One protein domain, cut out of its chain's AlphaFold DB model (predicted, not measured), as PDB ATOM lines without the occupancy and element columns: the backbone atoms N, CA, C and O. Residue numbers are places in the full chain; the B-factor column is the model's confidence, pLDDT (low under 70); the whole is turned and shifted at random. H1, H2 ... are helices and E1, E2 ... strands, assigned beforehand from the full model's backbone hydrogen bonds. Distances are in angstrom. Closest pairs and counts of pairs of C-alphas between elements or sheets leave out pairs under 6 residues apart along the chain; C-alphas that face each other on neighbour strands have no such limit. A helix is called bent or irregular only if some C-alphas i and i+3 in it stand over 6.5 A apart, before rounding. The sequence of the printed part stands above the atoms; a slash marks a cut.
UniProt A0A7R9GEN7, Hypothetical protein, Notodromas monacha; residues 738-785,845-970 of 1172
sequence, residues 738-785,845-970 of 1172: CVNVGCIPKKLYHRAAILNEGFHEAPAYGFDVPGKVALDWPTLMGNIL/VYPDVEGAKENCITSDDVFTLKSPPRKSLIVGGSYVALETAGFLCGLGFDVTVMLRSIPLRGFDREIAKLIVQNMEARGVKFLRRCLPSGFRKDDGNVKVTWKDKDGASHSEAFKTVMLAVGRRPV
ATOM      1  N   CYS A 738     165.373 163.370 206.674       96.44
ATOM      2  CA  CYS A 738     165.132 163.675 208.087       96.44
ATOM      3  C   CYS A 738     165.904 164.903 208.586       96.44
ATOM      4  O   CYS A 738     165.330 165.758 209.261       96.44
ATOM      5  N   VAL A 739     167.197 164.969 208.258       96.75
ATOM      6  CA  VAL A 739     168.092 166.048 208.688       96.75
ATOM      7  C   VAL A 739     167.726 167.361 208.008       96.75
ATOM      8  O   VAL A 739     167.712 168.394 208.661       96.75
ATOM      9  N   ASN A 740     167.415 167.318 206.710       97.62
ATOM     10  CA  ASN A 740     167.367 168.521 205.884       97.62
ATOM     11  C   ASN A 740     165.968 169.093 205.655       97.62
ATOM     12  O   ASN A 740     165.797 170.306 205.637       97.62
ATOM     13  N   VAL A 741     164.984 168.226 205.424       97.00
ATOM     14  CA  VAL A 741     163.639 168.593 204.947       97.00
ATOM     15  C   VAL A 741     162.556 167.707 205.576       97.00
ATOM     16  O   VAL A 741     161.548 167.361 204.962       97.00
ATOM     17  N   GLY A 742     162.805 167.270 206.808       96.06
ATOM     18  CA  GLY A 742     161.991 166.289 207.514       96.06
ATOM     19  C   GLY A 742     161.957 166.571 209.007       96.06
ATOM     20  O   GLY A 742     161.709 167.700 209.425       96.06
ATOM     21  N   CYS A 743     162.187 165.542 209.824       96.44
ATOM     22  CA  CYS A 743     161.944 165.577 211.264       96.44
ATOM     23  C   CYS A 743     162.637 166.738 211.993       96.44
ATOM     24  O   CYS A 743     161.999 167.342 212.852       96.44
ATOM     25  N   ILE A 744     163.896 167.056 211.656       97.69
ATOM     26  CA  ILE A 744     164.680 168.092 212.350       97.69
ATOM     27  C   ILE A 744     164.067 169.487 212.152       97.69
ATOM     28  O   ILE A 744     163.584 170.051 213.137       97.69
ATOM     29  N   PRO A 745     164.002 170.049 210.926       97.75
ATOM     30  CA  PRO A 745     163.393 171.361 210.742       97.75
ATOM     31  C   PRO A 745     161.907 171.351 211.122       97.75
ATOM     32  O   PRO A 745     161.463 172.281 211.789       97.75
ATOM     33  N   LYS A 746     161.152 170.281 210.818       98.19
ATOM     34  CA  LYS A 746     159.742 170.143 211.228       98.19
ATOM     35  C   LYS A 746     159.566 170.351 212.730       98.19
ATOM     36  O   LYS A 746     158.732 171.160 213.128       98.19
ATOM     37  N   LYS A 747     160.333 169.639 213.570       98.12
ATOM     38  CA  LYS A 747     160.186 169.721 215.036       98.12
ATOM     39  C   LYS A 747     160.661 171.077 215.575       98.12
ATOM     40  O   LYS A 747     160.085 171.566 216.540       98.12
ATOM     41  N   LEU A 748     161.648 171.715 214.941       98.25
ATOM     42  CA  LEU A 748     162.099 173.062 215.318       98.25
ATOM     43  C   LEU A 748     161.053 174.143 214.993       98.25
ATOM     44  O   LEU A 748     160.793 175.000 215.836       98.25
ATOM     45  N   TYR A 749     160.399 174.072 213.829       98.12
ATOM     46  CA  TYR A 749     159.266 174.948 213.502       98.12
ATOM     47  C   TYR A 749     158.064 174.700 214.424       98.12
ATOM     48  O   TYR A 749     157.471 175.653 214.922       98.12
ATOM     49  N   HIS A 750     157.750 173.434 214.715       98.44
ATOM     50  CA  HIS A 750     156.732 173.061 215.704       98.44
ATOM     51  C   HIS A 750     157.043 173.630 217.095       98.44
ATOM     52  O   HIS A 750     156.181 174.227 217.731       98.44
ATOM     53  N   ARG A 751     158.303 173.559 217.545       97.88
ATOM     54  CA  ARG A 751     158.712 174.162 218.821       97.88
ATOM     55  C   ARG A 751     158.563 175.684 218.820       97.88
ATOM     56  O   ARG A 751     158.173 176.236 219.843       97.88
ATOM     57  N   ALA A 752     158.853 176.355 217.707       97.31
ATOM     58  CA  ALA A 752     158.633 177.795 217.582       97.31
ATOM     59  C   ALA A 752     157.137 178.156 217.660       97.31
ATOM     60  O   ALA A 752     156.791 179.151 218.291       97.31
ATOM     61  N   ALA A 753     156.256 177.324 217.094       96.69
ATOM     62  CA  ALA A 753     154.809 177.474 217.242       96.69
ATOM     63  C   ALA A 753     154.357 177.295 218.704       96.69
ATOM     64  O   ALA A 753     153.656 178.155 219.226       96.69
ATOM     65  N   ILE A 754     154.840 176.256 219.400       95.62
ATOM     66  CA  ILE A 754     154.565 176.054 220.837       95.62
ATOM     67  C   ILE A 754     155.087 177.229 221.677       95.62
ATOM     68  O   ILE A 754     154.436 177.649 222.626       95.62
ATOM     69  N   LEU A 755     156.260 177.781 221.349       94.94
ATOM     70  CA  LEU A 755     156.797 178.943 222.060       94.94
ATOM     71  C   LEU A 755     155.896 180.172 221.889       94.94
ATOM     72  O   LEU A 755     155.684 180.909 222.849       94.94
ATOM     73  N   ASN A 756     155.356 180.373 220.684       93.25
ATOM     74  CA  ASN A 756     154.410 181.451 220.425       93.25
ATOM     75  C   ASN A 756     153.121 181.286 221.251       93.25
ATOM     76  O   ASN A 756     152.642 182.256 221.830       93.25
ATOM     77  N   GLU A 757     152.611 180.060 221.383       90.06
ATOM     78  CA  GLU A 757     151.498 179.748 222.293       90.06
ATOM     79  C   GLU A 757     151.863 180.038 223.757       90.06
ATOM     80  O   GLU A 757     151.113 180.717 224.454       90.06
ATOM     81  N   GLY A 758     153.070 179.664 224.189       92.38
ATOM     82  CA  GLY A 758     153.570 179.953 225.534       92.38
ATOM     83  C   GLY A 758     153.595 181.446 225.887       92.38
ATOM     84  O   GLY A 758     153.341 181.802 227.036       92.38
ATOM     85  N   PHE A 759     153.822 182.347 224.921       92.00
ATOM     86  CA  PHE A 759     153.711 183.794 225.165       92.00
ATOM     87  C   PHE A 759     152.274 184.246 225.452       92.00
ATOM     88  O   PHE A 759     152.083 185.201 226.202       92.00
ATOM     89  N   HIS A 760     151.268 183.565 224.898       89.06
ATOM     90  CA  HIS A 760     149.860 183.821 225.207       89.06
ATOM     91  C   HIS A 760     149.451 183.260 226.575       89.06
ATOM     92  O   HIS A 760     148.558 183.809 227.218       89.06
ATOM     93  N   GLU A 761     150.116 182.200 227.035       92.25
ATOM     94  CA  GLU A 761     149.857 181.546 228.323       92.25
ATOM     95  C   GLU A 761     150.555 182.245 229.497       92.25
ATOM     96  O   GLU A 761     150.016 182.300 230.603       92.25
ATOM     97  N   ALA A 762     151.742 182.809 229.263       94.19
ATOM     98  CA  ALA A 762     152.598 183.404 230.287       94.19
ATOM     99  C   ALA A 762     151.915 184.467 231.186       94.19
ATOM    100  O   ALA A 762     152.176 184.449 232.394       94.19
ATOM    101  N   PRO A 763     150.998 185.334 230.697       94.00
ATOM    102  CA  PRO A 763     150.257 186.259 231.560       94.00
ATOM    103  C   PRO A 763     149.441 185.569 232.661       94.00
ATOM    104  O   PRO A 763     149.369 186.081 233.777       94.00
ATOM    105  N   ALA A 764     148.882 184.382 232.400       95.00
ATOM    106  CA  ALA A 764     148.137 183.620 233.406       95.00
ATOM    107  C   ALA A 764     149.033 183.086 234.541       95.00
ATOM    108  O   ALA A 764     148.546 182.783 235.627       95.00
ATOM    109  N   TYR A 765     150.345 183.012 234.300       95.56
ATOM    110  CA  TYR A 765     151.369 182.652 235.281       95.56
ATOM    111  C   TYR A 765     152.035 183.878 235.936       95.56
ATOM    112  O   TYR A 765     152.946 183.716 236.747       95.56
ATOM    113  N   GLY A 766     151.592 185.100 235.616       94.88
ATOM    114  CA  GLY A 766     152.081 186.343 236.223       94.88
ATOM    115  C   GLY A 766     153.258 187.010 235.504       94.88
ATOM    116  O   GLY A 766     153.841 187.946 236.049       94.88
ATOM    117  N   PHE A 767     153.614 186.562 234.297       94.94
ATOM    118  CA  PHE A 767     154.636 187.231 233.492       94.94
ATOM    119  C   PHE A 767     154.060 188.445 232.759       94.94
ATOM    120  O   PHE A 767     153.054 188.342 232.057       94.94
ATOM    121  N   ASP A 768     154.746 189.583 232.871       91.62
ATOM    122  CA  ASP A 768     154.444 190.784 232.093       91.62
ATOM    123  C   ASP A 768     155.060 190.661 230.692       91.62
ATOM    124  O   ASP A 768     156.235 190.967 230.470       91.62
ATOM    125  N   VAL A 769     154.284 190.113 229.754       87.88
ATOM    126  CA  VAL A 769     154.686 189.968 228.351       87.88
ATOM    127  C   VAL A 769     154.128 191.144 227.549       87.88
ATOM    128  O   VAL A 769     152.913 191.362 227.552       87.88
ATOM    129  N   PRO A 770     154.971 191.896 226.815       77.12
ATOM    130  CA  PRO A 770     154.514 193.033 226.031       77.12
ATOM    131  C   PRO A 770     153.634 192.566 224.864       77.12
ATOM    132  O   PRO A 770     154.143 192.152 223.829       77.12
ATOM    133  N   GLY A 771     152.311 192.669 225.024       73.19
ATOM    134  CA  GLY A 771     151.302 192.529 223.967       73.19
ATOM    135  C   GLY A 771     151.612 191.492 222.873       73.19
ATOM    136  O   GLY A 771     151.901 190.330 223.144       73.19
ATOM    137  N   LYS A 772     151.504 191.904 221.601       75.50
ATOM    138  CA  LYS A 772     151.739 191.025 220.446       75.50
ATOM    139  C   LYS A 772     153.237 190.907 220.146       75.50
ATOM    140  O   LYS A 772     153.818 191.807 219.543       75.50
ATOM    141  N   VAL A 773     153.835 189.769 220.498       84.81
ATOM    142  CA  VAL A 773     155.217 189.424 220.134       84.81
ATOM    143  C   VAL A 773     155.285 189.092 218.639       84.81
ATOM    144  O   VAL A 773     154.558 188.230 218.146       84.81
ATOM    145  N   ALA A 774     156.124 189.805 217.886       85.44
ATOM    146  CA  ALA A 774     156.275 189.590 216.447       85.44
ATOM    147  C   ALA A 774     157.331 188.515 216.146       85.44
ATOM    148  O   ALA A 774     158.434 188.547 216.688       85.44
ATOM    149  N   LEU A 775     157.012 187.594 215.231       91.19
ATOM    150  CA  LEU A 775     157.953 186.592 214.736       91.19
ATOM    151  C   LEU A 775     158.865 187.180 213.650       91.19
ATOM    152  O   LEU A 775     158.385 187.577 212.585       91.19
ATOM    153  N   ASP A 776     160.179 187.123 213.866       94.38
ATOM    154  CA  ASP A 776     161.160 187.397 212.814       94.38
ATOM    155  C   ASP A 776     161.484 186.128 212.004       94.38
ATOM    156  O   ASP A 776     162.258 185.259 212.416       94.38
ATOM    157  N   TRP A 777     160.858 186.010 210.829       95.44
ATOM    158  CA  TRP A 777     160.999 184.844 209.950       95.44
ATOM    159  C   TRP A 777     162.447 184.582 209.487       95.44
ATOM    160  O   TRP A 777     162.881 183.426 209.570       95.44
ATOM    161  N   PRO A 778     163.223 185.588 209.026       95.75
ATOM    162  CA  PRO A 778     164.622 185.401 208.645       95.75
ATOM    163  C   PRO A 778     165.496 184.829 209.764       95.75
ATOM    164  O   PRO A 778     166.284 183.926 209.483       95.75
ATOM    165  N   THR A 779     165.338 185.285 211.013       96.44
ATOM    166  CA  THR A 779     166.092 184.741 212.154       96.44
ATOM    167  C   THR A 779     165.722 183.287 212.435       96.44
ATOM    168  O   THR A 779     166.614 182.442 212.540       96.44
ATOM    169  N   LEU A 780     164.424 182.958 212.505       96.12
ATOM    170  CA  LEU A 780     163.977 181.580 212.746       96.12
ATOM    171  C   LEU A 780     164.525 180.623 211.677       96.12
ATOM    172  O   LEU A 780     165.162 179.618 211.995       96.12
ATOM    173  N   MET A 781     164.307 180.961 210.405       95.75
ATOM    174  CA  MET A 781     164.758 180.153 209.274       95.75
ATOM    175  C   MET A 781     166.292 180.072 209.224       95.75
ATOM    176  O   MET A 781     166.843 178.981 209.072       95.75
ATOM    177  N   GLY A 782     166.994 181.192 209.425       96.44
ATOM    178  CA  GLY A 782     168.456 181.250 209.440       96.44
ATOM    179  C   GLY A 782     169.076 180.320 210.486       96.44
ATOM    180  O   GLY A 782     169.994 179.561 210.164       96.44
ATOM    181  N   ASN A 783     168.522 180.304 211.701       97.56
ATOM    182  CA  ASN A 783     168.987 179.443 212.790       97.56
ATOM    183  C   ASN A 783     168.720 177.955 212.515       97.56
ATOM    184  O   ASN A 783     169.612 177.124 212.704       97.56
ATOM    185  N   ILE A 784     167.536 177.607 212.000       96.62
ATOM    186  CA  ILE A 784     167.191 176.218 211.645       96.62
ATOM    187  C   ILE A 784     168.091 175.696 210.515       96.62
ATOM    188  O   ILE A 784     168.599 174.570 210.585       96.62
ATOM    189  N   LEU A 785     168.341 176.509 209.483       94.81
ATOM    190  CA  LEU A 785     169.247 176.130 208.397       94.81
ATOM    191  C   LEU A 785     170.699 176.026 208.861       94.81
ATOM    192  O   LEU A 785     171.422 175.154 208.379       94.81
ATOM    193  N   VAL A 845     155.481 163.680 195.985       94.62
ATOM    194  CA  VAL A 845     154.724 163.483 194.743       94.62
ATOM    195  C   VAL A 845     154.016 164.779 194.353       94.62
ATOM    196  O   VAL A 845     153.385 165.426 195.188       94.62
ATOM    197  N   TYR A 846     154.079 165.118 193.067       94.69
ATOM    198  CA  TYR A 846     153.267 166.174 192.465       94.69
ATOM    199  C   TYR A 846     152.054 165.541 191.770       94.69
ATOM    200  O   TYR A 846     152.237 164.562 191.045       94.69
ATOM    201  N   PRO A 847     150.830 166.058 191.981       93.00
ATOM    202  CA  PRO A 847     149.666 165.604 191.238       93.00
ATOM    203  C   PRO A 847     149.783 166.032 189.770       93.00
ATOM    204  O   PRO A 847     150.380 167.067 189.468       93.00
ATOM    205  N   ASP A 848     149.186 165.246 188.879       93.50
ATOM    206  CA  ASP A 848     149.102 165.567 187.453       93.50
ATOM    207  C   ASP A 848     148.000 166.610 187.212       93.50
ATOM    208  O   ASP A 848     146.872 166.305 186.831       93.50
ATOM    209  N   VAL A 849     148.299 167.851 187.598       94.62
ATOM    210  CA  VAL A 849     147.407 169.010 187.523       94.62
ATOM    211  C   VAL A 849     148.209 170.190 186.990       94.62
ATOM    212  O   VAL A 849     149.337 170.432 187.428       94.62
ATOM    213  N   GLU A 850     147.618 170.946 186.066       94.94
ATOM    214  CA  GLU A 850     148.273 172.083 185.422       94.94
ATOM    215  C   GLU A 850     148.805 173.097 186.452       94.94
ATOM    216  O   GLU A 850     148.095 173.528 187.369       94.94
ATOM    217  N   GLY A 851     150.081 173.467 186.298       94.06
ATOM    218  CA  GLY A 851     150.768 174.436 187.147       94.06
ATOM    219  C   GLY A 851     151.240 173.901 188.502       94.06
ATOM    220  O   GLY A 851     151.791 174.669 189.295       94.06
ATOM    221  N   ALA A 852     151.030 172.615 188.816       95.31
ATOM    222  CA  ALA A 852     151.409 172.048 190.111       95.31
ATOM    223  C   ALA A 852     152.928 172.091 190.361       95.31
ATOM    224  O   ALA A 852     153.347 172.387 191.478       95.31
ATOM    225  N   LYS A 853     153.763 171.816 189.351       94.81
ATOM    226  CA  LYS A 853     155.233 171.818 189.498       94.81
ATOM    227  C   LYS A 853     155.822 173.226 189.451       94.81
ATOM    228  O   LYS A 853     156.829 173.488 190.100       94.81
ATOM    229  N   GLU A 854     155.195 174.113 188.690       94.19
ATOM    230  CA  GLU A 854     155.667 175.466 188.401       94.19
ATOM    231  C   GLU A 854     155.297 176.450 189.516       94.19
ATOM    232  O   GLU A 854     156.065 177.365 189.820       94.19
ATOM    233  N   ASN A 855     154.114 176.275 190.118       95.69
ATOM    234  CA  ASN A 855     153.523 177.255 191.030       95.69
ATOM    235  C   ASN A 855     153.400 176.769 192.480       95.69
ATOM    236  O   ASN A 855     153.108 177.588 193.351       95.69
ATOM    237  N   CYS A 856     153.619 175.482 192.766       96.94
ATOM    238  CA  CYS A 856     153.518 174.940 194.123       96.94
ATOM    239  C   CYS A 856     154.863 174.446 194.656       96.94
ATOM    240  O   CYS A 856     155.773 174.080 193.913       96.94
ATOM    241  N   ILE A 857     154.949 174.388 195.980       97.38
ATOM    242  CA  ILE A 857     156.099 173.863 196.709       97.38
ATOM    243  C   ILE A 857     155.749 172.549 197.408       97.38
ATOM    244  O   ILE A 857     154.592 172.131 197.446       97.38
ATOM    245  N   THR A 858     156.740 171.902 198.009       98.25
ATOM    246  CA  THR A 858     156.553 170.698 198.829       98.25
ATOM    247  C   THR A 858     157.239 170.851 200.185       98.25
ATOM    248  O   THR A 858     157.811 171.898 200.503       98.25
ATOM    249  N   SER A 859     157.226 169.788 200.995       96.56
ATOM    250  CA  SER A 859     158.020 169.737 202.227       96.56
ATOM    251  C   SER A 859     159.517 169.928 201.976       96.56
ATOM    252  O   SER A 859     160.225 170.378 202.867       96.56
ATOM    253  N   ASP A 860     160.004 169.602 200.774       97.44
ATOM    254  CA  ASP A 860     161.412 169.784 200.413       97.44
ATOM    255  C   ASP A 860     161.808 171.273 200.356       97.44
ATOM    256  O   ASP A 860     162.981 171.605 200.488       97.44
ATOM    257  N   ASP A 861     160.836 172.171 200.190       97.50
ATOM    258  CA  ASP A 861     161.069 173.599 199.967       97.50
ATOM    259  C   ASP A 861     160.663 174.455 201.175       97.50
ATOM    260  O   ASP A 861     161.325 175.452 201.475       97.50
ATOM    261  N   VAL A 862     159.594 174.065 201.887       96.25
ATOM    262  CA  VAL A 862     158.944 174.884 202.932       96.25
ATOM    263  C   VAL A 862     159.909 175.342 204.032       96.25
ATOM    264  O   VAL A 862     159.826 176.476 204.497       96.25
ATOM    265  N   PHE A 863     160.879 174.500 204.390       95.44
ATOM    266  CA  PHE A 863     161.860 174.775 205.444       95.44
ATOM    267  C   PHE A 863     162.978 175.741 205.023       95.44
ATOM    268  O   PHE A 863     163.788 176.146 205.852       95.44
ATOM    269  N   THR A 864     163.041 176.106 203.741       93.44
ATOM    270  CA  THR A 864     164.086 176.974 203.165       93.44
ATOM    271  C   THR A 864     163.522 178.263 202.557       93.44
ATOM    272  O   THR A 864     164.256 179.030 201.926       93.44
ATOM    273  N   LEU A 865     162.221 178.524 202.738       93.75
ATOM    274  CA  LEU A 865     161.560 179.702 202.183       93.75
ATOM    275  C   LEU A 865     162.178 180.991 202.735       93.75
ATOM    276  O   LEU A 865     162.120 181.279 203.930       93.75
ATOM    277  N   LYS A 866     162.734 181.809 201.836       91.94
ATOM    278  CA  LYS A 866     163.358 183.094 202.193       91.94
ATOM    279  C   LYS A 866     162.349 184.127 202.693       91.94
ATOM    280  O   LYS A 866     162.686 184.965 203.521       91.94
ATOM    281  N   SER A 867     161.125 184.077 202.178       91.88
ATOM    282  CA  SER A 867     160.027 184.954 202.581       91.88
ATOM    283  C   SER A 867     158.997 184.163 203.385       91.88
ATOM    284  O   SER A 867     158.802 182.982 203.096       91.88
ATOM    285  N   PRO A 868     158.311 184.791 204.358       94.06
ATOM    286  CA  PRO A 868     157.288 184.108 205.134       94.06
ATOM    287  C   PRO A 868     156.150 183.630 204.219       94.06
ATOM    288  O   PRO A 868     155.765 184.359 203.295       94.06
ATOM    289  N   PRO A 869     155.574 182.448 204.482       94.06
ATOM    290  CA  PRO A 869     154.601 181.827 203.586       94.06
ATOM    291  C   PRO A 869     153.248 182.556 203.562       94.06
ATOM    292  O   PRO A 869     152.535 182.466 202.562       94.06
ATOM    293  N   ARG A 870     152.930 183.345 204.606       94.56
ATOM    294  CA  ARG A 870     151.681 184.122 204.754       94.56
ATOM    295  C   ARG A 870     150.451 183.231 204.517       94.56
ATOM    296  O   ARG A 870     150.432 182.100 204.994       94.56
ATOM    297  N   LYS A 871     149.423 183.728 203.817       97.88
ATOM    298  CA  LYS A 871     148.208 182.965 203.516       97.88
ATOM    299  C   LYS A 871     148.556 181.712 202.707       97.88
ATOM    300  O   LYS A 871     148.976 181.832 201.555       97.88
ATOM    301  N   SER A 872     148.383 180.540 203.306       98.25
ATOM    302  CA  SER A 872     148.922 179.280 202.793       98.25
ATOM    303  C   SER A 872     147.846 178.214 202.607       98.25
ATOM    304  O   SER A 872     147.021 177.998 203.493       98.25
ATOM    305  N   LEU A 873     147.896 177.511 201.475       98.62
ATOM    306  CA  LEU A 873     147.105 176.306 201.228       98.62
ATOM    307  C   LEU A 873     148.001 175.071 201.329       98.62
ATOM    308  O   LEU A 873     148.990 174.964 200.605       98.62
ATOM    309  N   ILE A 874     147.628 174.117 202.175       98.50
ATOM    310  CA  ILE A 874     148.280 172.812 202.283       98.50
ATOM    311  C   ILE A 874     147.361 171.757 201.668       98.50
ATOM    312  O   ILE A 874     146.276 171.484 202.181       98.50
ATOM    313  N   VAL A 875     147.778 171.151 200.559       98.31
ATOM    314  CA  VAL A 875     147.009 170.108 199.870       98.31
ATOM    315  C   VAL A 875     147.489 168.740 200.339       98.31
ATOM    316  O   VAL A 875     148.607 168.324 200.032       98.31
ATOM    317  N   GLY A 876     146.637 168.019 201.065       97.00
ATOM    318  CA  GLY A 876     146.944 166.694 201.593       97.00
ATOM    319  C   GLY A 876     146.398 166.474 203.001       97.00
ATOM    320  O   GLY A 876     146.133 167.415 203.740       97.00
ATOM    321  N   GLY A 877     146.241 165.202 203.370       96.06
ATOM    322  CA  GLY A 877     145.802 164.776 204.704       96.06
ATOM    323  C   GLY A 877     146.813 163.889 205.425       96.06
ATOM    324  O   GLY A 877     146.425 163.139 206.309       96.06
ATOM    325  N   SER A 878     148.078 163.896 205.005       96.88
ATOM    326  CA  SER A 878     149.159 163.136 205.647       96.88
ATOM    327  C   SER A 878     149.631 163.811 206.940       96.88
ATOM    328  O   SER A 878     149.285 164.964 207.202       96.88
ATOM    329  N   TYR A 879     150.467 163.127 207.728       97.38
ATOM    330  CA  TYR A 879     151.099 163.743 208.901       97.38
ATOM    331  C   TYR A 879     151.914 164.984 208.503       97.38
ATOM    332  O   TYR A 879     151.759 166.024 209.124       97.38
ATOM    333  N   VAL A 880     152.664 164.941 207.391       97.88
ATOM    334  CA  VAL A 880     153.420 166.102 206.876       97.88
ATOM    335  C   VAL A 880     152.509 167.304 206.618       97.88
ATOM    336  O   VAL A 880     152.871 168.436 206.943       97.88
ATOM    337  N   ALA A 881     151.328 167.059 206.037       98.12
ATOM    338  CA  ALA A 881     150.351 168.102 205.753       98.12
ATOM    339  C   ALA A 881     149.832 168.752 207.044       98.12
ATOM    340  O   ALA A 881     149.858 169.976 207.168       98.12
ATOM    341  N   LEU A 882     149.398 167.940 208.013       98.50
ATOM    342  CA  LEU A 882     148.810 168.442 209.257       98.50
ATOM    343  C   LEU A 882     149.845 169.086 210.185       98.50
ATOM    344  O   LEU A 882     149.561 170.123 210.775       98.50
ATOM    345  N   GLU A 883     151.054 168.534 210.272       98.62
ATOM    346  CA  GLU A 883     152.157 169.123 211.040       98.62
ATOM    347  C   GLU A 883     152.534 170.498 210.484       98.62
ATOM    348  O   GLU A 883     152.657 171.461 211.238       98.62
ATOM    349  N   THR A 884     152.646 170.606 209.155       98.44
ATOM    350  CA  THR A 884     152.992 171.870 208.494       98.44
ATOM    351  C   THR A 884     151.891 172.904 208.631       98.44
ATOM    352  O   THR A 884     152.161 174.056 208.965       98.44
ATOM    353  N   ALA A 885     150.638 172.500 208.435       98.50
ATOM    354  CA  ALA A 885     149.510 173.386 208.669       98.50
ATOM    355  C   ALA A 885     149.458 173.866 210.127       98.50
ATOM    356  O   ALA A 885     149.230 175.048 210.382       98.50
ATOM    357  N   GLY A 886     149.724 172.956 211.064       98.06
ATOM    358  CA  GLY A 886     149.756 173.220 212.492       98.06
ATOM    359  C   GLY A 886     150.787 174.269 212.881       98.06
ATOM    360  O   GLY A 886     150.414 175.304 213.431       98.06
ATOM    361  N   PHE A 887     152.067 174.045 212.561       97.81
ATOM    362  CA  PHE A 887     153.101 174.999 212.961       97.81
ATOM    363  C   PHE A 887     152.972 176.339 212.228       97.81
ATOM    364  O   PHE A 887     153.255 177.374 212.821       97.81
ATOM    365  N   LEU A 888     152.514 176.373 210.969       97.75
ATOM    366  CA  LEU A 888     152.298 177.647 210.271       97.75
ATOM    367  C   LEU A 888     151.173 178.461 210.922       97.75
ATOM    368  O   LEU A 888     151.315 179.673 211.085       97.75
ATOM    369  N   CYS A 889     150.093 177.798 211.338       97.38
ATOM    370  CA  CYS A 889     149.001 178.437 212.064       97.38
ATOM    371  C   CYS A 889     149.459 178.924 213.446       97.38
ATOM    372  O   CYS A 889     149.218 180.077 213.796       97.38
ATOM    373  N   GLY A 890     150.193 178.095 214.198       95.50
ATOM    374  CA  GLY A 890     150.721 178.458 215.518       95.50
ATOM    375  C   GLY A 890     151.768 179.581 215.487       95.50
ATOM    376  O   GLY A 890     151.924 180.301 216.467       95.50
ATOM    377  N   LEU A 891     152.430 179.804 214.348       95.25
ATOM    378  CA  LEU A 891     153.290 180.971 214.095       95.25
ATOM    379  C   LEU A 891     152.510 182.233 213.666       95.25
ATOM    380  O   LEU A 891     153.116 183.278 213.427       95.25
ATOM    381  N   GLY A 892     151.180 182.152 213.557       93.81
ATOM    382  CA  GLY A 892     150.290 183.282 213.278       93.81
ATOM    383  C   GLY A 892     149.943 183.507 211.802       93.81
ATOM    384  O   GLY A 892     149.499 184.603 211.451       93.81
ATOM    385  N   PHE A 893     150.147 182.523 210.918       96.19
ATOM    386  CA  PHE A 893     149.758 182.627 209.505       96.19
ATOM    387  C   PHE A 893     148.333 182.109 209.238       96.19
ATOM    388  O   PHE A 893     147.851 181.210 209.916       96.19
ATOM    389  N   ASP A 894     147.670 182.649 208.205       97.88
ATOM    390  CA  ASP A 894     146.374 182.144 207.722       97.88
ATOM    391  C   ASP A 894     146.586 180.853 206.920       97.88
ATOM    392  O   ASP A 894     147.218 180.873 205.860       97.88
ATOM    393  N   VAL A 895     146.081 179.731 207.429       98.62
ATOM    394  CA  VAL A 895     146.328 178.400 206.870       98.62
ATOM    395  C   VAL A 895     145.020 177.699 206.537       98.62
ATOM    396  O   VAL A 895     144.101 177.607 207.350       98.62
ATOM    397  N   THR A 896     144.967 177.139 205.332       98.75
ATOM    398  CA  THR A 896     143.885 176.269 204.868       98.75
ATOM    399  C   THR A 896     144.441 174.901 204.482       98.75
ATOM    400  O   THR A 896     145.457 174.816 203.797       98.75
ATOM    401  N   VAL A 897     143.775 173.823 204.890       98.69
ATOM    402  CA  VAL A 897     144.107 172.440 204.527       98.69
ATOM    403  C   VAL A 897     143.044 171.888 203.586       98.69
ATOM    404  O   VAL A 897     141.854 171.915 203.898       98.69
ATOM    405  N   MET A 898     143.461 171.345 202.445       98.25
ATOM    406  CA  MET A 898     142.579 170.685 201.483       98.25
ATOM    407  C   MET A 898     142.709 169.165 201.581       98.25
ATOM    408  O   MET A 898     143.762 168.588 201.299       98.25
ATOM    409  N   LEU A 899     141.613 168.509 201.958       96.19
ATOM    410  CA  LEU A 899     141.523 167.067 202.152       96.19
ATOM    411  C   LEU A 899     140.734 166.412 201.019       96.19
ATOM    412  O   LEU A 899     139.547 166.682 200.843       96.19
ATOM    413  N   ARG A 900     141.351 165.440 200.338       93.56
ATOM    414  CA  ARG A 900     140.657 164.581 199.363       93.56
ATOM    415  C   ARG A 900     139.615 163.669 200.017       93.56
ATOM    416  O   ARG A 900     138.545 163.451 199.468       93.56
ATOM    417  N   SER A 901     139.959 163.070 201.158       92.88
ATOM    418  CA  SER A 901     139.116 162.073 201.835       92.88
ATOM    419  C   SER A 901     139.234 162.195 203.358       92.88
ATOM    420  O   SER A 901     138.725 163.157 203.924       92.88
ATOM    421  N   ILE A 902     139.915 161.253 204.013       94.50
ATOM    422  CA  ILE A 902     140.153 161.234 205.459       94.50
ATOM    423  C   ILE A 902     141.549 161.786 205.808       94.50
ATOM    424  O   ILE A 902     142.476 161.606 205.009       94.50
ATOM    425  N   PRO A 903     141.710 162.444 206.971       96.12
ATOM    426  CA  PRO A 903     143.019 162.780 207.527       96.12
ATOM    427  C   PRO A 903     143.729 161.522 208.050       96.12
ATOM    428  O   PRO A 903     143.072 160.557 208.430       96.12
ATOM    429  N   LEU A 904     145.063 161.552 208.067       96.75
ATOM    430  CA  LEU A 904     145.958 160.540 208.639       96.75
ATOM    431  C   LEU A 904     145.575 159.097 208.276       96.75
ATOM    432  O   LEU A 904     145.473 158.232 209.139       96.75
ATOM    433  N   ARG A 905     145.361 158.818 206.983       94.31
ATOM    434  CA  ARG A 905     145.089 157.448 206.516       94.31
ATOM    435  C   ARG A 905     146.181 156.490 207.021       94.31
ATOM    436  O   ARG A 905     147.357 156.752 206.788       94.31
ATOM    437  N   GLY A 906     145.766 155.394 207.655       91.94
ATOM    438  CA  GLY A 906     146.658 154.414 208.290       91.94
ATOM    439  C   GLY A 906     146.881 154.642 209.789       91.94
ATOM    440  O   GLY A 906     147.490 153.804 210.436       91.94
ATOM    441  N   PHE A 907     146.384 155.745 210.350       97.00
ATOM    442  CA  PHE A 907     146.305 155.959 211.792       97.00
ATOM    443  C   PHE A 907     144.868 155.784 212.277       97.00
ATOM    444  O   PHE A 907     143.922 155.862 211.493       97.00
ATOM    445  N   ASP A 908     144.731 155.635 213.591       98.12
ATOM    446  CA  ASP A 908     143.448 155.544 214.269       98.12
ATOM    447  C   ASP A 908     142.505 156.715 213.933       98.12
ATOM    448  O   ASP A 908     142.814 157.896 214.163       98.12
ATOM    449  N   ARG A 909     141.335 156.379 213.379       96.62
ATOM    450  CA  ARG A 909     140.377 157.358 212.838       96.62
ATOM    451  C   ARG A 909     139.748 158.263 213.889       96.62
ATOM    452  O   ARG A 909     139.413 159.405 213.566       96.62
ATOM    453  N   GLU A 910     139.565 157.781 215.113       96.75
ATOM    454  CA  GLU A 910     139.002 158.589 216.197       96.75
ATOM    455  C   GLU A 910     139.992 159.678 216.607       96.75
ATOM    456  O   GLU A 910     139.630 160.856 216.663       96.75
ATOM    457  N   ILE A 911     141.262 159.307 216.786       97.88
ATOM    458  CA  ILE A 911     142.316 160.263 217.125       97.88
ATOM    459  C   ILE A 911     142.520 161.275 215.992       97.88
ATOM    460  O   ILE A 911     142.588 162.478 216.237       97.88
ATOM    461  N   ALA A 912     142.533 160.820 214.733       97.62
ATOM    462  CA  ALA A 912     142.665 161.707 213.576       97.62
ATOM    463  C   ALA A 912     141.530 162.748 213.492       97.62
ATOM    464  O   ALA A 912     141.763 163.895 213.099       97.62
ATOM    465  N   LYS A 913     140.305 162.375 213.886       96.94
ATOM    466  CA  LYS A 913     139.170 163.301 213.982       96.94
ATOM    467  C   LYS A 913     139.388 164.346 215.079       96.94
ATOM    468  O   LYS A 913     139.163 165.527 214.815       96.94
ATOM    469  N   LEU A 914     139.842 163.933 216.266       97.50
ATOM    470  CA  LEU A 914     140.126 164.840 217.386       97.50
ATOM    471  C   LEU A 914     141.243 165.840 217.049       97.50
ATOM    472  O   LEU A 914     141.117 167.022 217.362       97.50
ATOM    473  N   ILE A 915     142.284 165.403 216.331       98.00
ATOM    474  CA  ILE A 915     143.356 166.279 215.830       98.00
ATOM    475  C   ILE A 915     142.788 167.371 214.916       98.00
ATOM    476  O   ILE A 915     143.077 168.549 215.114       98.00
ATOM    477  N   VAL A 916     141.959 167.007 213.930       97.56
ATOM    478  CA  VAL A 916     141.362 167.996 213.014       97.56
ATOM    479  C   VAL A 916     140.472 168.982 213.770       97.56
ATOM    480  O   VAL A 916     140.578 170.182 213.534       97.56
ATOM    481  N   GLN A 917     139.655 168.505 214.711       96.69
ATOM    482  CA  GLN A 917     138.814 169.370 215.546       96.69
ATOM    483  C   GLN A 917     139.647 170.346 216.390       96.69
ATOM    484  O   GLN A 917     139.297 171.519 216.495       96.69
ATOM    485  N   ASN A 918     140.766 169.885 216.956       96.88
ATOM    486  CA  ASN A 918     141.691 170.740 217.695       96.88
ATOM    487  C   ASN A 918     142.335 171.806 216.792       96.88
ATOM    488  O   ASN A 918     142.390 172.976 217.164       96.88
ATOM    489  N   MET A 919     142.774 171.428 215.589       97.69
ATOM    490  CA  MET A 919     143.354 172.370 214.626       97.69
ATOM    491  C   MET A 919     142.335 173.415 214.148       97.69
ATOM    492  O   MET A 919     142.689 174.584 214.008       97.69
ATOM    493  N   GLU A 920     141.075 173.026 213.942       96.81
ATOM    494  CA  GLU A 920     139.984 173.960 213.620       96.81
ATOM    495  C   GLU A 920     139.721 174.949 214.751       96.81
ATOM    496  O   GLU A 920     139.622 176.150 214.501       96.81
ATOM    497  N   ALA A 921     139.679 174.470 215.998       94.75
ATOM    498  CA  ALA A 921     139.534 175.329 217.172       94.75
ATOM    499  C   ALA A 921     140.689 176.341 217.311       94.75
ATOM    500  O   ALA A 921     140.503 177.415 217.877       94.75
ATOM    501  N   ARG A 922     141.863 176.022 216.750       93.00
ATOM    502  CA  ARG A 922     143.055 176.884 216.707       93.00
ATOM    503  C   ARG A 922     143.157 177.755 215.448       93.00
ATOM    504  O   ARG A 922     144.148 178.459 215.285       93.00
ATOM    505  N   GLY A 923     142.145 177.744 214.576       95.62
ATOM    506  CA  GLY A 923     142.037 178.651 213.428       95.62
ATOM    507  C   GLY A 923     142.448 178.073 212.071       95.62
ATOM    508  O   GLY A 923     142.390 178.791 211.071       95.62
ATOM    509  N   VAL A 924     142.813 176.788 211.986       98.25
ATOM    510  CA  VAL A 924     143.085 176.136 210.695       98.25
ATOM    511  C   VAL A 924     141.772 175.884 209.954       98.25
ATOM    512  O   VAL A 924     140.867 175.230 210.468       98.25
ATOM    513  N   LYS A 925     141.673 176.347 208.706       98.44
ATOM    514  CA  LYS A 925     140.499 176.111 207.849       98.44
ATOM    515  C   LYS A 925     140.635 174.775 207.120       98.44
ATOM    516  O   LYS A 925     141.716 174.456 206.633       98.44
ATOM    517  N   PHE A 926     139.548 174.020 206.965       98.06
ATOM    518  CA  PHE A 926     139.565 172.735 206.252       98.06
ATOM    519  C   PHE A 926     138.576 172.694 205.082       98.06
ATOM    520  O   PHE A 926     137.361 172.722 205.273       98.06
ATOM    521  N   LEU A 927     139.107 172.512 203.872       97.19
ATOM    522  CA  LEU A 927     138.351 172.184 202.664       97.19
ATOM    523  C   LEU A 927     138.258 170.661 202.544       97.19
ATOM    524  O   LEU A 927     139.235 169.984 202.221       97.19
ATOM    525  N   ARG A 928     137.089 170.103 202.859       95.50
ATOM    526  CA  ARG A 928     136.878 168.652 202.942       95.50
ATOM    527  C   ARG A 928     136.301 168.094 201.653       95.50
ATOM    528  O   ARG A 928     135.354 168.652 201.116       95.50
ATOM    529  N   ARG A 929     136.793 166.920 201.246       94.69
ATOM    530  CA  ARG A 929     136.385 166.228 200.012       94.69
ATOM    531  C   ARG A 929     136.568 167.114 198.774       94.69
ATOM    532  O   ARG A 929     135.711 167.142 197.900       94.69
ATOM    533  N   CYS A 930     137.693 167.822 198.727       94.69
ATOM    534  CA  CYS A 930     138.053 168.719 197.633       94.69
ATOM    535  C   CYS A 930     139.303 168.217 196.903       94.69
ATOM    536  O   CYS A 930     140.213 167.653 197.524       94.69
ATOM    537  N   LEU A 931     139.356 168.450 195.590       94.12
ATOM    538  CA  LEU A 931     140.493 168.117 194.731       94.12
ATOM    539  C   LEU A 931     140.898 169.320 193.874       94.12
ATOM    540  O   LEU A 931     140.032 169.893 193.208       94.12
ATOM    541  N   PRO A 932     142.189 169.696 193.847       96.25
ATOM    542  CA  PRO A 932     142.649 170.793 193.008       96.25
ATOM    543  C   PRO A 932     142.525 170.431 191.524       96.25
ATOM    544  O   PRO A 932     142.822 169.306 191.126       96.25
ATOM    545  N   SER A 933     142.109 171.402 190.716       95.44
ATOM    546  CA  SER A 933     141.958 171.289 189.261       95.44
ATOM    547  C   SER A 933     142.930 172.167 188.473       95.44
ATOM    548  O   SER A 933     143.082 171.955 187.276       95.44
ATOM    549  N   GLY A 934     143.595 173.134 189.111       96.19
ATOM    550  CA  GLY A 934     144.579 173.984 188.439       96.19
ATOM    551  C   GLY A 934     145.222 175.009 189.367       96.19
ATOM    552  O   GLY A 934     144.570 175.516 190.290       96.19
ATOM    553  N   PHE A 935     146.487 175.326 189.094       97.00
ATOM    554  CA  PHE A 935     147.299 176.285 189.845       97.00
ATOM    555  C   PHE A 935     147.853 177.356 188.903       97.00
ATOM    556  O   PHE A 935     148.720 177.075 188.079       97.00
ATOM    557  N   ARG A 936     147.405 178.607 189.042       95.81
ATOM    558  CA  ARG A 936     147.855 179.721 188.191       95.81
ATOM    559  C   ARG A 936     148.497 180.819 189.024       95.81
ATOM    560  O   ARG A 936     147.928 181.248 190.021       95.81
ATOM    561  N   LYS A 937     149.657 181.317 188.602       91.56
ATOM    562  CA  LYS A 937     150.293 182.479 189.233       91.56
ATOM    563  C   LYS A 937     149.574 183.768 188.830       91.56
ATOM    564  O   LYS A 937     149.361 183.996 187.641       91.56
ATOM    565  N   ASP A 938     149.214 184.585 189.811       88.81
ATOM    566  CA  ASP A 938     148.503 185.854 189.640       88.81
ATOM    567  C   ASP A 938     149.023 186.871 190.665       88.81
ATOM    568  O   ASP A 938     148.985 186.609 191.866       88.81
ATOM    569  N   ASP A 939     149.596 187.978 190.189       82.75
ATOM    570  CA  ASP A 939     150.183 189.062 190.999       82.75
ATOM    571  C   ASP A 939     151.061 188.593 192.190       82.75
ATOM    572  O   ASP A 939     150.936 189.013 193.341       82.75
ATOM    573  N   GLY A 940     151.934 187.609 191.940       82.31
ATOM    574  CA  GLY A 940     152.828 187.046 192.962       82.31
ATOM    575  C   GLY A 940     152.153 186.149 194.013       82.31
ATOM    576  O   GLY A 940     152.835 185.724 194.956       82.31
ATOM    577  N   ASN A 941     150.864 185.850 193.846       93.75
ATOM    578  CA  ASN A 941     150.094 184.817 194.537       93.75
ATOM    579  C   ASN A 941     149.809 183.642 193.582       93.75
ATOM    580  O   ASN A 941     150.041 183.714 192.376       93.75
ATOM    581  N   VAL A 942     149.300 182.542 194.124       96.19
ATOM    582  CA  VAL A 942     148.847 181.366 193.382       96.19
ATOM    583  C   VAL A 942     147.334 181.279 193.525       96.19
ATOM    584  O   VAL A 942     146.809 181.034 194.613       96.19
ATOM    585  N   LYS A 943     146.623 181.495 192.421       97.19
ATOM    586  CA  LYS A 943     145.193 181.239 192.304       97.19
ATOM    587  C   LYS A 943     144.982 179.741 192.118       97.19
ATOM    588  O   LYS A 943     145.411 179.161 191.120       97.19
ATOM    589  N   VAL A 944     144.324 179.128 193.093       97.31
ATOM    590  CA  VAL A 944     144.009 177.700 193.104       97.31
ATOM    591  C   VAL A 944     142.554 177.528 192.710       97.31
ATOM    592  O   VAL A 944     141.688 178.220 193.237       97.31
ATOM    593  N   THR A 945     142.293 176.600 191.795       97.06
ATOM    594  CA  THR A 945     140.940 176.132 191.472       97.06
ATOM    595  C   THR A 945     140.769 174.707 191.975       97.06
ATOM    596  O   THR A 945     141.715 173.916 191.910       97.06
ATOM    597  N   TRP A 946     139.597 174.373 192.509       96.69
ATOM    598  CA  TRP A 946     139.292 173.017 192.965       96.69
ATOM    599  C   TRP A 946     137.825 172.667 192.756       96.69
ATOM    600  O   TRP A 946     136.972 173.549 192.653       96.69
ATOM    601  N   LYS A 947     137.546 171.365 192.731       94.81
ATOM    602  CA  LYS A 947     136.191 170.812 192.741       94.81
ATOM    603  C   LYS A 947     135.871 170.241 194.114       94.81
ATOM    604  O   LYS A 947     136.736 169.611 194.731       94.81
ATOM    605  N   ASP A 948     134.656 170.480 194.590       92.75
ATOM    606  CA  ASP A 948     134.131 169.843 195.799       92.75
ATOM    607  C   ASP A 948     133.502 168.467 195.507       92.75
ATOM    608  O   ASP A 948     133.560 167.954 194.385       92.75
ATOM    609  N   LYS A 949     132.907 167.854 196.537       88.31
ATOM    610  CA  LYS A 949     132.240 166.546 196.446       88.31
ATOM    611  C   LYS A 949     131.058 166.525 195.464       88.31
ATOM    612  O   LYS A 949     130.726 165.450 194.977       88.31
ATOM    613  N   ASP A 950     130.431 167.678 195.225       88.94
ATOM    614  CA  ASP A 950     129.236 167.838 194.392       88.94
ATOM    615  C   ASP A 950     129.625 168.271 192.960       88.94
ATOM    616  O   ASP A 950     128.773 168.444 192.091       88.94
ATOM    617  N   GLY A 951     130.930 168.406 192.694       87.50
ATOM    618  CA  GLY A 951     131.488 168.793 191.403       87.50
ATOM    619  C   GLY A 951     131.491 170.302 191.152       87.50
ATOM    620  O   GLY A 951     131.888 170.716 190.059       87.50
ATOM    621  N   ALA A 952     131.097 171.124 192.131       91.25
ATOM    622  CA  ALA A 952     131.107 172.573 191.989       91.25
ATOM    623  C   ALA A 952     132.545 173.111 192.025       91.25
ATOM    624  O   ALA A 952     133.382 172.674 192.822       91.25
ATOM    625  N   SER A 953     132.828 174.052 191.124       93.50
ATOM    626  CA  SER A 953     134.148 174.666 190.969       93.50
ATOM    627  C   SER A 953     134.281 175.894 191.861       93.50
ATOM    628  O   SER A 953     133.468 176.812 191.792       93.50
ATOM    629  N   HIS A 954     135.362 175.941 192.631       95.62
ATOM    630  CA  HIS A 954     135.708 177.043 193.526       95.62
ATOM    631  C   HIS A 954     137.090 177.590 193.169       95.62
ATOM    632  O   HIS A 954     137.909 176.889 192.566       95.62
ATOM    633  N   SER A 955     137.372 178.841 193.538       95.69
ATOM    634  CA  SER A 955     138.709 179.409 193.360       95.69
ATOM    635  C   SER A 955     139.077 180.408 194.445       95.69
ATOM    636  O   SER A 955     138.247 181.226 194.833       95.69
ATOM    637  N   GLU A 956     140.339 180.395 194.866       96.75
ATOM    638  CA  GLU A 956     140.868 181.316 195.871       96.75
ATOM    639  C   GLU A 956     142.369 181.550 195.654       96.75
ATOM    640  O   GLU A 956     143.088 180.677 195.163       96.75
ATOM    641  N   ALA A 957     142.845 182.751 195.993       97.06
ATOM    642  CA  ALA A 957     144.257 183.112 195.911       97.06
ATOM    643  C   ALA A 957     144.977 182.895 197.252       97.06
ATOM    644  O   ALA A 957     144.508 183.333 198.311       97.06
ATOM    645  N   PHE A 958     146.153 182.266 197.178       97.56
ATOM    646  CA  PHE A 958     147.053 181.994 198.298       97.56
ATOM    647  C   PHE A 958     148.448 182.523 197.992       97.56
ATOM    648  O   PHE A 958     148.884 182.514 196.845       97.56
ATOM    649  N   LYS A 959     149.185 182.961 199.013       96.88
ATOM    650  CA  LYS A 959     150.576 183.380 198.824       96.88
ATOM    651  C   LYS A 959     151.484 182.182 198.558       96.88
ATOM    652  O   LYS A 959     152.362 182.262 197.703       96.88
ATOM    653  N   THR A 960     151.246 181.088 199.279       97.44
ATOM    654  CA  THR A 960     152.020 179.848 199.186       97.44
ATOM    655  C   THR A 960     151.078 178.653 199.085       97.44
ATOM    656  O   THR A 960     150.089 178.578 199.812       97.44
ATOM    657  N   VAL A 961     151.386 177.703 198.204       98.12
ATOM    658  CA  VAL A 961     150.646 176.441 198.079       98.12
ATOM    659  C   VAL A 961     151.629 175.291 198.228       98.12
ATOM    660  O   VAL A 961     152.566 175.179 197.439       98.12
ATOM    661  N   MET A 962     151.426 174.447 199.238       98.00
ATOM    662  CA  MET A 962     152.261 173.279 199.501       98.00
ATOM    663  C   MET A 962     151.512 171.983 199.195       98.00
ATOM    664  O   MET A 962     150.412 171.745 199.692       98.00
ATOM    665  N   LEU A 963     152.154 171.112 198.424       98.31
ATOM    666  CA  LEU A 963     151.676 169.781 198.084       98.31
ATOM    667  C   LEU A 963     152.290 168.754 199.044       98.31
ATOM    668  O   LEU A 963     153.507 168.571 199.099       98.31
ATOM    669  N   ALA A 964     151.434 168.075 199.803       97.31
ATOM    670  CA  ALA A 964     151.791 167.041 200.775       97.31
ATOM    671  C   ALA A 964     150.944 165.771 200.550       97.31
ATOM    672  O   ALA A 964     150.369 165.191 201.479       97.31
ATOM    673  N   VAL A 965     150.860 165.351 199.283       95.50
ATOM    674  CA  VAL A 965     149.960 164.295 198.779       95.50
ATOM    675  C   VAL A 965     150.580 162.891 198.739       95.50
ATOM    676  O   VAL A 965     149.978 161.970 198.195       95.50
ATOM    677  N   GLY A 966     151.758 162.713 199.337       92.12
ATOM    678  CA  GLY A 966     152.478 161.441 199.405       92.12
ATOM    679  C   GLY A 966     153.941 161.581 198.993       92.12
ATOM    680  O   GLY A 966     154.373 162.641 198.527       92.12
ATOM    681  N   ARG A 967     154.707 160.506 199.179       94.06
ATOM    682  CA  ARG A 967     156.106 160.397 198.752       94.06
ATOM    683  C   ARG A 967     156.284 159.117 197.938       94.06
ATOM    684  O   ARG A 967     155.606 158.131 198.206       94.06
ATOM    685  N   ARG A 968     157.177 159.138 196.948       93.06
ATOM    686  CA  ARG A 968     157.534 157.974 196.122       93.06
ATOM    687  C   ARG A 968     159.044 157.727 196.203       93.06
ATOM    688  O   ARG A 968     159.795 158.709 196.196       93.06
ATOM    689  N   PRO A 969     159.504 156.470 196.321       91.44
ATOM    690  CA  PRO A 969     160.928 156.152 196.296       91.44
ATOM    691  C   PRO A 969     161.584 156.502 194.957       91.44
ATOM    692  O   PRO A 969     160.938 156.508 193.913       91.44
ATOM    693  N   VAL A 970     162.886 156.791 194.989       83.94
ATOM    694  CA  VAL A 970     163.668 157.135 193.787       83.94
ATOM    695  C   VAL A 970     164.274 155.865 193.178       83.94
ATOM    696  O   VAL A 970     165.487 155.678 193.202       83.94
TER     697      VAL A 970
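What this domain is: This is residues 738 to 785 and 845 to 970 of the 1172 residues of the protein "Hypothetical protein" of Notodromas monacha (UniProt A0A7R9GEN7). A parallel sheet of four strands stands in the middle, with helices H6 and H7 over one face and a smaller, strongly twisted sheet over the other, the two sheets face to face as a sandwich. The long kinked helix H2 packs on H6, and its far end reaches away from both sheets. The printed part has 174 residues with seven named helices and eight named strands, in the order H1 H2 H3 H4 H5 E1 H6 E2 H7 E3 E4 E5 E6 E7 E8; the larger sheet runs E3 E2 E1 E7, parallel, the smaller E4 E5 E6, antiparallel. The class is mixed, helices and strands, and the whole is compact, with a radius of gyration of the C-alphas of 16.6 A and spans of 52 by 36 by 34 A.

Where its parts are: Find C-alpha 872 at (148.922, 179.280, 202.793), where E1, residues 872 to 875, begins; its sheet also holds E2, 895 to 899, E3, 925 to 928, and E7, 960 to 963. The other sheet holds E4, 931 to 938, 20.1 A from first to last C-alpha, E5, 941 to 947, 19.8 A, and E6, 953 to 958. H6 is residues 879 to 890, 16.1 A, and H7 909 to 921, 18.5 A. From C-alpha 743 at (161.944, 165.577, 211.264), H2, residues 743 to 765, runs 31.3 A, with a kink of 38 degrees near residue 759; it is only just irregular, C-alphas 760 and 763 being 6.8 A apart. H3 is 777 to 785, H1 738 to 741, H4 852 to 855, H5 859 to 862, and E8, 967 to 969, pairs with no named strand.

How they stand to each other: In the larger sheet, look within hydrogen-bond range for N 897 and O 925 between E2 and E3, N 874 and O 896 between E1 and E2, and N 875 and O 962 between E1 and E7, each 2.8 A. E1, H6, E2 and E2, H7, E3 are strand-helix-strand units, parallel neighbours with a helix between, both right-handed; H6 and H7 on one face make two layers. H6 is at a height of 8.9 A over the sheet, with C-alphas 874 and 881 of E1 and H6 closest, 6.2 A. E4 E5 E6 is a meander of antiparallel neighbours, with N 936 and O 943 2.9 A and N 944 and O 956 2.9 A apart. H2 touches H6, the closest C-alphas being Ala 753 and Gly 890, 4.5 A. H4 is over E4 at a height of 7.6 A. Every O i to N i+4 pair is within range in H3, H6 and H7, and 15 of 19 in H2; H1, H4 and H5 are too short for one.

The domain as a whole: The C-alphas of Gly 766 and Asp 848 are the two farthest apart, 53.1 A. Residues 786 to 844 are cut out, with 23.6 A between C-alphas 785 and 845. Of the links printed whole, H2 to H3 is long, with 11 residues. The mean pLDDT of the printed part is 95.0, and no printed residue is under 70.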